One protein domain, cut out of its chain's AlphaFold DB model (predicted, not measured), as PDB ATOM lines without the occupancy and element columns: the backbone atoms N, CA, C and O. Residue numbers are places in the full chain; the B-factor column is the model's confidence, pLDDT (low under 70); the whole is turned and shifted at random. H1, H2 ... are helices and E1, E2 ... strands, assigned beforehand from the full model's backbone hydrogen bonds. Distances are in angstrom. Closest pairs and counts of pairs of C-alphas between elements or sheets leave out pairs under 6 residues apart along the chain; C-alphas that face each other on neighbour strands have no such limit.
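Overview. This is residues 23 to 69 of the 70 residues of an uncharacterized protein of Aspergillus pseudotamarii (UniProt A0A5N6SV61). A small, twisted sheet of three strands is covered on one face by two short helices, with no named helix over the other face. A hairpin of E2 and E3 makes most of the sheet, and the three-residue E1 pairs with the last part of E3; H1 is over E2, and H2 is over E3. The printed part has 47 residues with three named strands and two named helices in the order E1, H1, H2, E2, E3; the sheet runs E1, E3, E2, all antiparallel, and the class is mixed, helices and strands. The whole is compact, with a radius of gyration of the C-alphas of 8.9 A, and rounded, spanning 24 by 16 by 16 A.

Arrangement. E1, residues 23 to 25, is an edge strand and the antiparallel neighbour of E3, residues 61 to 68, with N 23 and O 67 2.8 A apart, within hydrogen-bond range. E3, the inner strand, bends by 89 degrees at residue 64. Its other antiparallel neighbour is the edge strand E2, residues 54 to 58; N 55 and O 66 are 2.8 A apart and N 58 and O 61 2.9 A, both within hydrogen-bond range. E2 and E3 form a hairpin. The sheet is only just strongly twisted, its C-alphas lying up to 4.5 A off the best plane. H1, residues 34 to 38, is on the sheet over E2, at a height over the sheet of 7.1 A; the closest C-alphas of H1 and E2 are those of Lys 34 and Cys 56, 4.5 A apart. H2, residues 41 to 46, is on the same face at a height of 8.4 A, over E3, and only just not over E1, on which 2 of its 6 C-alphas fall. It runs along the strands, at 12 degrees to E3 on the local plane; the closest C-alphas of H2 and E3 are those of Cys 43 and Ala 67, 6.0 A apart. H1 and H2 are close but not clearly touching, the C-alphas of Arg 38 and Gln 44 being closest at 6.5 A. E1, H1, H2 and E2 form a split strand-helix-strand unit, two strands of one sheet that are not neighbours, with the helices between them along the chain and E3 between them in the sheet; its crossover is right-handed. In H1 and H2 every O i to N i+4 pair is within hydrogen-bond range.

Along the chain. E1 begins at C-alpha 23, (-47.294, -32.484, -45.424), and is 6.3 A long. H1 measures 6.2 A, and H2, from C-alpha 41 at (-39.322, -28.223, -35.012), 8.6 A. E2 measures 11.3 A. E3 measures 14.9 A and ends at C-alpha 68, (-51.086, -34.374, -40.716).

Size, cuts and confidence. The two C-alphas farthest apart are those of His 49 and Asn 60, 24.9 A. The printed part has no cut and no long link. The mean pLDDT of the printed part is 92.3, and no printed residue is under 70.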
ATOM      1  N   HIS A  23     -48.382 -33.371 -45.070       91.06
ATOM      2  CA  HIS A  23     -47.294 -32.484 -45.424       91.06
ATOM      3  C   HIS A  23     -45.963 -33.124 -45.051       91.06
ATOM      4  O   HIS A  23     -45.764 -33.561 -43.917       91.06
ATOM      5  N   GLY A  24     -45.047 -33.185 -46.017       91.00
ATOM      6  CA  GLY A  24     -43.670 -33.582 -45.753       91.00
ATOM      7  C   GLY A  24     -42.991 -32.536 -44.875       91.00
ATOM      8  O   GLY A  24     -43.094 -31.340 -45.139       91.00
ATOM      9  N   CYS A  25     -42.300 -32.992 -43.839       92.88
ATOM     10  CA  CYS A  25     -41.508 -32.162 -42.939       92.88
ATOM     11  C   CYS A  25     -40.133 -32.812 -42.726       92.88
ATOM     12  O   CYS A  25     -39.845 -33.878 -43.271       92.88
ATOM     13  N   ALA A  26     -39.262 -32.152 -41.976       92.81
ATOM     14  CA  ALA A  26     -37.860 -32.481 -41.779       92.81
ATOM     15  C   ALA A  26     -37.136 -32.715 -43.118       92.81
ATOM     16  O   ALA A  26     -36.637 -33.804 -43.404       92.81
ATOM     17  N   ALA A  27     -37.117 -31.696 -43.982       89.06
ATOM     18  CA  ALA A  27     -36.538 -31.814 -45.321       89.06
ATOM     19  C   ALA A  27     -35.081 -32.322 -45.272       89.06
ATOM     20  O   ALA A  27     -34.230 -31.761 -44.583       89.06
ATOM     21  N   GLY A  28     -34.792 -33.399 -46.011       87.81
ATOM     22  CA  GLY A  28     -33.470 -34.041 -46.031       87.81
ATOM     23  C   GLY A  28     -33.168 -34.945 -44.829       87.81
ATOM     24  O   GLY A  28     -32.100 -35.553 -44.781       87.81
ATOM     25  N   PHE A  29     -34.094 -35.083 -43.881       91.94
ATOM     26  CA  PHE A  29     -33.971 -35.990 -42.750       91.94
ATOM     27  C   PHE A  29     -34.626 -37.339 -43.066       91.94
ATOM     28  O   PHE A  29     -35.785 -37.406 -43.472       91.94
ATOM     29  N   SER A  30     -33.876 -38.424 -42.868       94.31
ATOM     30  CA  SER A  30     -34.400 -39.787 -42.972       94.31
ATOM     31  C   SER A  30     -34.696 -40.332 -41.583       94.31
ATOM     32  O   SER A  30     -33.783 -40.520 -40.780       94.31
ATOM     33  N   CYS A  31     -35.966 -40.580 -41.299       94.50
ATOM     34  CA  CYS A  31     -36.412 -41.120 -40.030       94.50
ATOM     35  C   CYS A  31     -36.392 -42.655 -40.030       94.50
ATOM     36  O   CYS A  31     -36.615 -43.307 -41.050       94.50
ATOM     37  N   GLN A  32     -36.150 -43.232 -38.856       95.19
ATOM     38  CA  GLN A  32     -36.341 -44.662 -38.583       95.19
ATOM     39  C   GLN A  32     -37.546 -44.923 -37.675       95.19
ATOM     40  O   GLN A  32     -38.071 -46.032 -37.622       95.19
ATOM     41  N   ASN A  33     -37.972 -43.901 -36.935       93.69
ATOM     42  CA  ASN A  33     -39.133 -43.932 -36.065       93.69
ATOM     43  C   ASN A  33     -39.783 -42.541 -36.011       93.69
ATOM     44  O   ASN A  33     -39.192 -41.537 -36.417       93.69
ATOM     45  N   LYS A  34     -41.030 -42.484 -35.540       93.19
ATOM     46  CA  LYS A  34     -41.808 -41.236 -35.479       93.19
ATOM     47  C   LYS A  34     -41.272 -40.265 -34.427       93.19
ATOM     48  O   LYS A  34     -41.437 -39.063 -34.588       93.19
ATOM     49  N   GLU A  35     -40.606 -40.753 -33.383       95.19
ATOM     50  CA  GLU A  35     -40.015 -39.936 -32.320       95.19
ATOM     51  C   GLU A  35     -38.926 -39.012 -32.871       95.19
ATOM     52  O   GLU A  35     -38.863 -37.841 -32.504       95.19
ATOM     53  N   GLN A  36     -38.130 -39.495 -33.829       95.25
ATOM     54  CA  GLN A  36     -37.167 -38.664 -34.542       95.25
ATOM     55  C   GLN A  36     -37.841 -37.502 -35.280       95.25
ATOM     56  O   GLN A  36     -37.356 -36.381 -35.180       95.25
ATOM     57  N   CYS A  37     -38.972 -37.738 -35.954       94.75
ATOM     58  CA  CYS A  37     -39.750 -36.681 -36.613       94.75
ATOM     59  C   CYS A  37     -40.419 -35.734 -35.609       94.75
ATOM     60  O   CYS A  37     -40.474 -34.531 -35.830       94.75
ATOM     61  N   ARG A  38     -40.898 -36.255 -34.473       94.88
ATOM     62  CA  ARG A  38     -41.509 -35.457 -33.394       94.88
ATOM     63  C   ARG A  38     -40.519 -34.496 -32.744       94.88
ATOM     64  O   ARG A  38     -40.940 -33.465 -32.235       94.88
ATOM     65  N   ASN A  39     -39.223 -34.796 -32.790       95.44
ATOM     66  CA  ASN A  39     -38.169 -33.899 -32.317       95.44
ATOM     67  C   ASN A  39     -37.822 -32.780 -33.317       95.44
ATOM     68  O   ASN A  39     -37.055 -31.884 -32.970       95.44
ATOM     69  N   GLN A  40     -38.373 -32.812 -34.534       94.62
ATOM     70  CA  GLN A  40     -38.109 -31.804 -35.558       94.62
ATOM     71  C   GLN A  40     -39.085 -30.639 -35.426       94.62
ATOM     72  O   GLN A  40     -40.304 -30.818 -35.421       94.62
ATOM     73  N   ARG A  41     -38.536 -29.429 -35.299       94.69
ATOM     74  CA  ARG A  41     -39.322 -28.223 -35.012       94.69
ATOM     75  C   ARG A  41     -40.305 -27.886 -36.130       94.69
ATOM     76  O   ARG A  41     -41.430 -27.504 -35.848       94.69
ATOM     77  N   ASP A  42     -39.906 -28.082 -37.378       94.31
ATOM     78  CA  ASP A  42     -40.757 -27.849 -38.541       94.31
ATOM     79  C   ASP A  42     -41.920 -28.854 -38.614       94.31
ATOM     80  O   ASP A  42     -43.049 -28.463 -38.892       94.31
ATOM     81  N   CYS A  43     -41.692 -30.127 -38.269       93.62
ATOM     82  CA  CYS A  43     -42.773 -31.106 -38.129       93.62
ATOM     83  C   CYS A  43     -43.755 -30.728 -37.012       93.62
ATOM     84  O   CYS A  43     -44.961 -30.907 -37.171       93.62
ATOM     85  N   GLN A  44     -43.259 -30.205 -35.886       95.00
ATOM     86  CA  GLN A  44     -44.116 -29.723 -34.801       95.00
ATOM     87  C   GLN A  44     -44.949 -28.516 -35.234       95.00
ATOM     88  O   GLN A  44     -46.148 -28.494 -34.973       95.00
ATOM     89  N   GLU A  45     -44.339 -27.538 -35.907       94.12
ATOM     90  CA  GLU A  45     -45.029 -26.352 -36.426       94.12
ATOM     91  C   GLU A  45     -46.118 -26.753 -37.434       94.12
ATOM     92  O   GLU A  45     -47.266 -26.328 -37.298       94.12
ATOM     93  N   GLN A  46     -45.799 -27.658 -38.366       93.00
ATOM     94  CA  GLN A  46     -46.750 -28.175 -39.351       93.00
ATOM     95  C   GLN A  46     -47.914 -28.922 -38.689       93.00
ATOM     96  O   GLN A  46     -49.064 -28.764 -39.082       93.00
ATOM     97  N   ALA A  47     -47.637 -29.705 -37.648       93.06
ATOM     98  CA  ALA A  47     -48.643 -30.462 -36.910       93.06
ATOM     99  C   ALA A  47     -49.428 -29.627 -35.876       93.06
ATOM    100  O   ALA A  47     -50.142 -30.204 -35.052       93.06
ATOM    101  N   HIS A  48     -49.282 -28.296 -35.856       92.88
ATOM    102  CA  HIS A  48     -49.856 -27.420 -34.824       92.88
ATOM    103  C   HIS A  48     -49.511 -27.877 -33.394       92.88
ATOM    104  O   HIS A  48     -50.349 -27.864 -32.492       92.88
ATOM    105  N   HIS A  49     -48.272 -28.332 -33.198       92.19
ATOM    106  CA  HIS A  49     -47.734 -28.929 -31.972       92.19
ATOM    107  C   HIS A  49     -48.437 -30.215 -31.497       92.19
ATOM    108  O   HIS A  49     -48.170 -30.693 -30.394       92.19
ATOM    109  N   ASN A  50     -49.283 -30.832 -32.326       93.50
ATOM    110  CA  ASN A  50     -49.877 -32.131 -32.037       93.50
ATOM    111  C   ASN A  50     -48.958 -33.267 -32.514       93.50
ATOM    112  O   ASN A  50     -48.961 -33.659 -33.679       93.50
ATOM    113  N   LEU A  51     -48.180 -33.835 -31.592       92.25
ATOM    114  CA  LEU A  51     -47.199 -34.883 -31.902       92.25
ATOM    115  C   LEU A  51     -47.823 -36.183 -32.433       92.25
ATOM    116  O   LEU A  51     -47.137 -36.973 -33.088       92.25
ATOM    117  N   ASP A  52     -49.107 -36.424 -32.175       93.75
ATOM    118  CA  ASP A  52     -49.817 -37.599 -32.685       93.75
ATOM    119  C   ASP A  52     -50.153 -37.494 -34.167       93.75
ATOM    120  O   ASP A  52     -50.383 -38.515 -34.806       93.75
ATOM    121  N   LYS A  53     -50.077 -36.286 -34.730       93.31
ATOM    122  CA  LYS A  53     -50.189 -36.045 -36.167       93.31
ATOM    123  C   LYS A  53     -48.858 -36.216 -36.913       93.31
ATOM    124  O   LYS A  53     -48.829 -36.048 -38.128       93.31
ATOM    125  N   ILE A  54     -47.758 -36.532 -36.221       94.31
ATOM    126  CA  ILE A  54     -46.423 -36.683 -36.821       94.31
ATOM    127  C   ILE A  54     -46.065 -38.162 -36.961       94.31
ATOM    128  O   ILE A  54     -46.047 -38.919 -35.985       94.31
ATOM    129  N   HIS A  55     -45.704 -38.550 -38.181       94.50
ATOM    130  CA  HIS A  55     -45.390 -39.915 -38.567       94.50
ATOM    131  C   HIS A  55     -44.045 -40.004 -39.286       94.50
ATOM    132  O   HIS A  55     -43.579 -39.059 -39.922       94.50
ATOM    133  N   CYS A  56     -43.434 -41.180 -39.179       94.69
ATOM    134  CA  CYS A  56     -42.285 -41.565 -39.978       94.69
ATOM    135  C   CYS A  56     -42.735 -42.597 -41.007       94.69
ATOM    136  O   CYS A  56     -43.292 -43.632 -40.634       94.69
ATOM    137  N   GLY A  57     -42.480 -42.307 -42.275       91.38
ATOM    138  CA  GLY A  57     -42.792 -43.189 -43.383       91.38
ATOM    139  C   GLY A  57     -44.215 -43.053 -43.921       91.38
ATOM    140  O   GLY A  57     -45.185 -42.878 -43.188       91.38
ATOM    141  N   GLN A  58     -44.325 -43.176 -45.240       86.12
ATOM    142  CA  GLN A  58     -45.570 -43.277 -46.000       86.12
ATOM    143  C   GLN A  58     -45.358 -44.266 -47.162       86.12
ATOM    144  O   GLN A  58     -44.214 -44.606 -47.468       86.12
ATOM    145  N   ALA A  59     -46.431 -44.721 -47.821       82.56
ATOM    146  CA  ALA A  59     -46.391 -45.795 -48.826       82.56
ATOM    147  C   ALA A  59     -45.302 -45.625 -49.910       82.56
ATOM    148  O   ALA A  59     -44.692 -46.614 -50.306       82.56
ATOM    149  N   ASN A  60     -45.013 -44.389 -50.335       84.12
ATOM    150  CA  ASN A  60     -43.996 -44.096 -51.355       84.12
ATOM    151  C   ASN A  60     -42.693 -43.500 -50.792       84.12
ATOM    152  O   ASN A  60     -41.705 -43.374 -51.510       84.12
ATOM    153  N   HIS A  61     -42.676 -43.134 -49.510       87.38
ATOM    154  CA  HIS A  61     -41.550 -42.473 -48.852       87.38
ATOM    155  C   HIS A  61     -41.378 -43.038 -47.433       87.38
ATOM    156  O   HIS A  61     -41.766 -42.384 -46.463       87.38
ATOM    157  N   PRO A  62     -40.825 -44.258 -47.287       90.75
ATOM    158  CA  PRO A  62     -40.838 -45.014 -46.029       90.75
ATOM    159  C   PRO A  62     -39.940 -44.429 -44.933       90.75
ATOM    160  O   PRO A  62     -40.106 -44.770 -43.770       90.75
ATOM    161  N   VAL A  63     -39.011 -43.544 -45.299       94.25
ATOM    162  CA  VAL A  63     -38.061 -42.901 -44.377       94.25
ATOM    163  C   VAL A  63     -38.260 -41.388 -44.277       94.25
ATOM    164  O   VAL A  63     -37.436 -40.709 -43.681       94.25
ATOM    165  N   ALA A  64     -39.316 -40.826 -44.868       93.94
ATOM    166  CA  ALA A  64     -39.588 -39.391 -44.773       93.94
ATOM    167  C   ALA A  64     -40.483 -39.073 -43.569       93.94
ATOM    168  O   ALA A  64     -41.344 -39.877 -43.200       93.94
ATOM    169  N   CYS A  65     -40.300 -37.894 -42.977       95.06
ATOM    170  CA  CYS A  65     -41.199 -37.387 -41.949       95.06
ATOM    171  C   CYS A  65     -42.435 -36.741 -42.577       95.06
ATOM    172  O   CYS A  65     -42.337 -35.974 -43.537       95.06
ATOM    173  N   TRP A  66     -43.593 -37.034 -41.999       93.69
ATOM    174  CA  TRP A  66     -44.882 -36.529 -42.448       93.69
ATOM    175  C   TRP A  66     -45.676 -35.984 -41.266       93.69
ATOM    176  O   TRP A  66     -45.706 -36.596 -40.199       93.69
ATOM    177  N   ALA A  67     -46.342 -34.856 -41.469       93.75
ATOM    178  CA  ALA A  67     -47.267 -34.257 -40.522       93.75
ATOM    179  C   ALA A  67     -48.666 -34.179 -41.141       93.75
ATOM    180  O   ALA A  67     -48.815 -33.814 -42.306       93.75
ATOM    181  N   TYR A  68     -49.680 -34.521 -40.357       88.62
ATOM    182  CA  TYR A  68     -51.086 -34.374 -40.716       88.62
ATOM    183  C   TYR A  68     -51.605 -33.016 -40.221       88.62
ATOM    184  O   TYR A  68     -51.391 -32.669 -39.060       88.62
ATOM    185  N   THR A  69     -52.261 -32.230 -41.079       80.56
ATOM    186  CA  THR A  69     -52.655 -30.841 -40.745       80.56
ATOM    187  C   THR A  69     -54.154 -30.610 -40.596       80.56
ATOM    188  O   THR A  69     -54.557 -29.524 -40.193       80.56
TER     189      THR A  69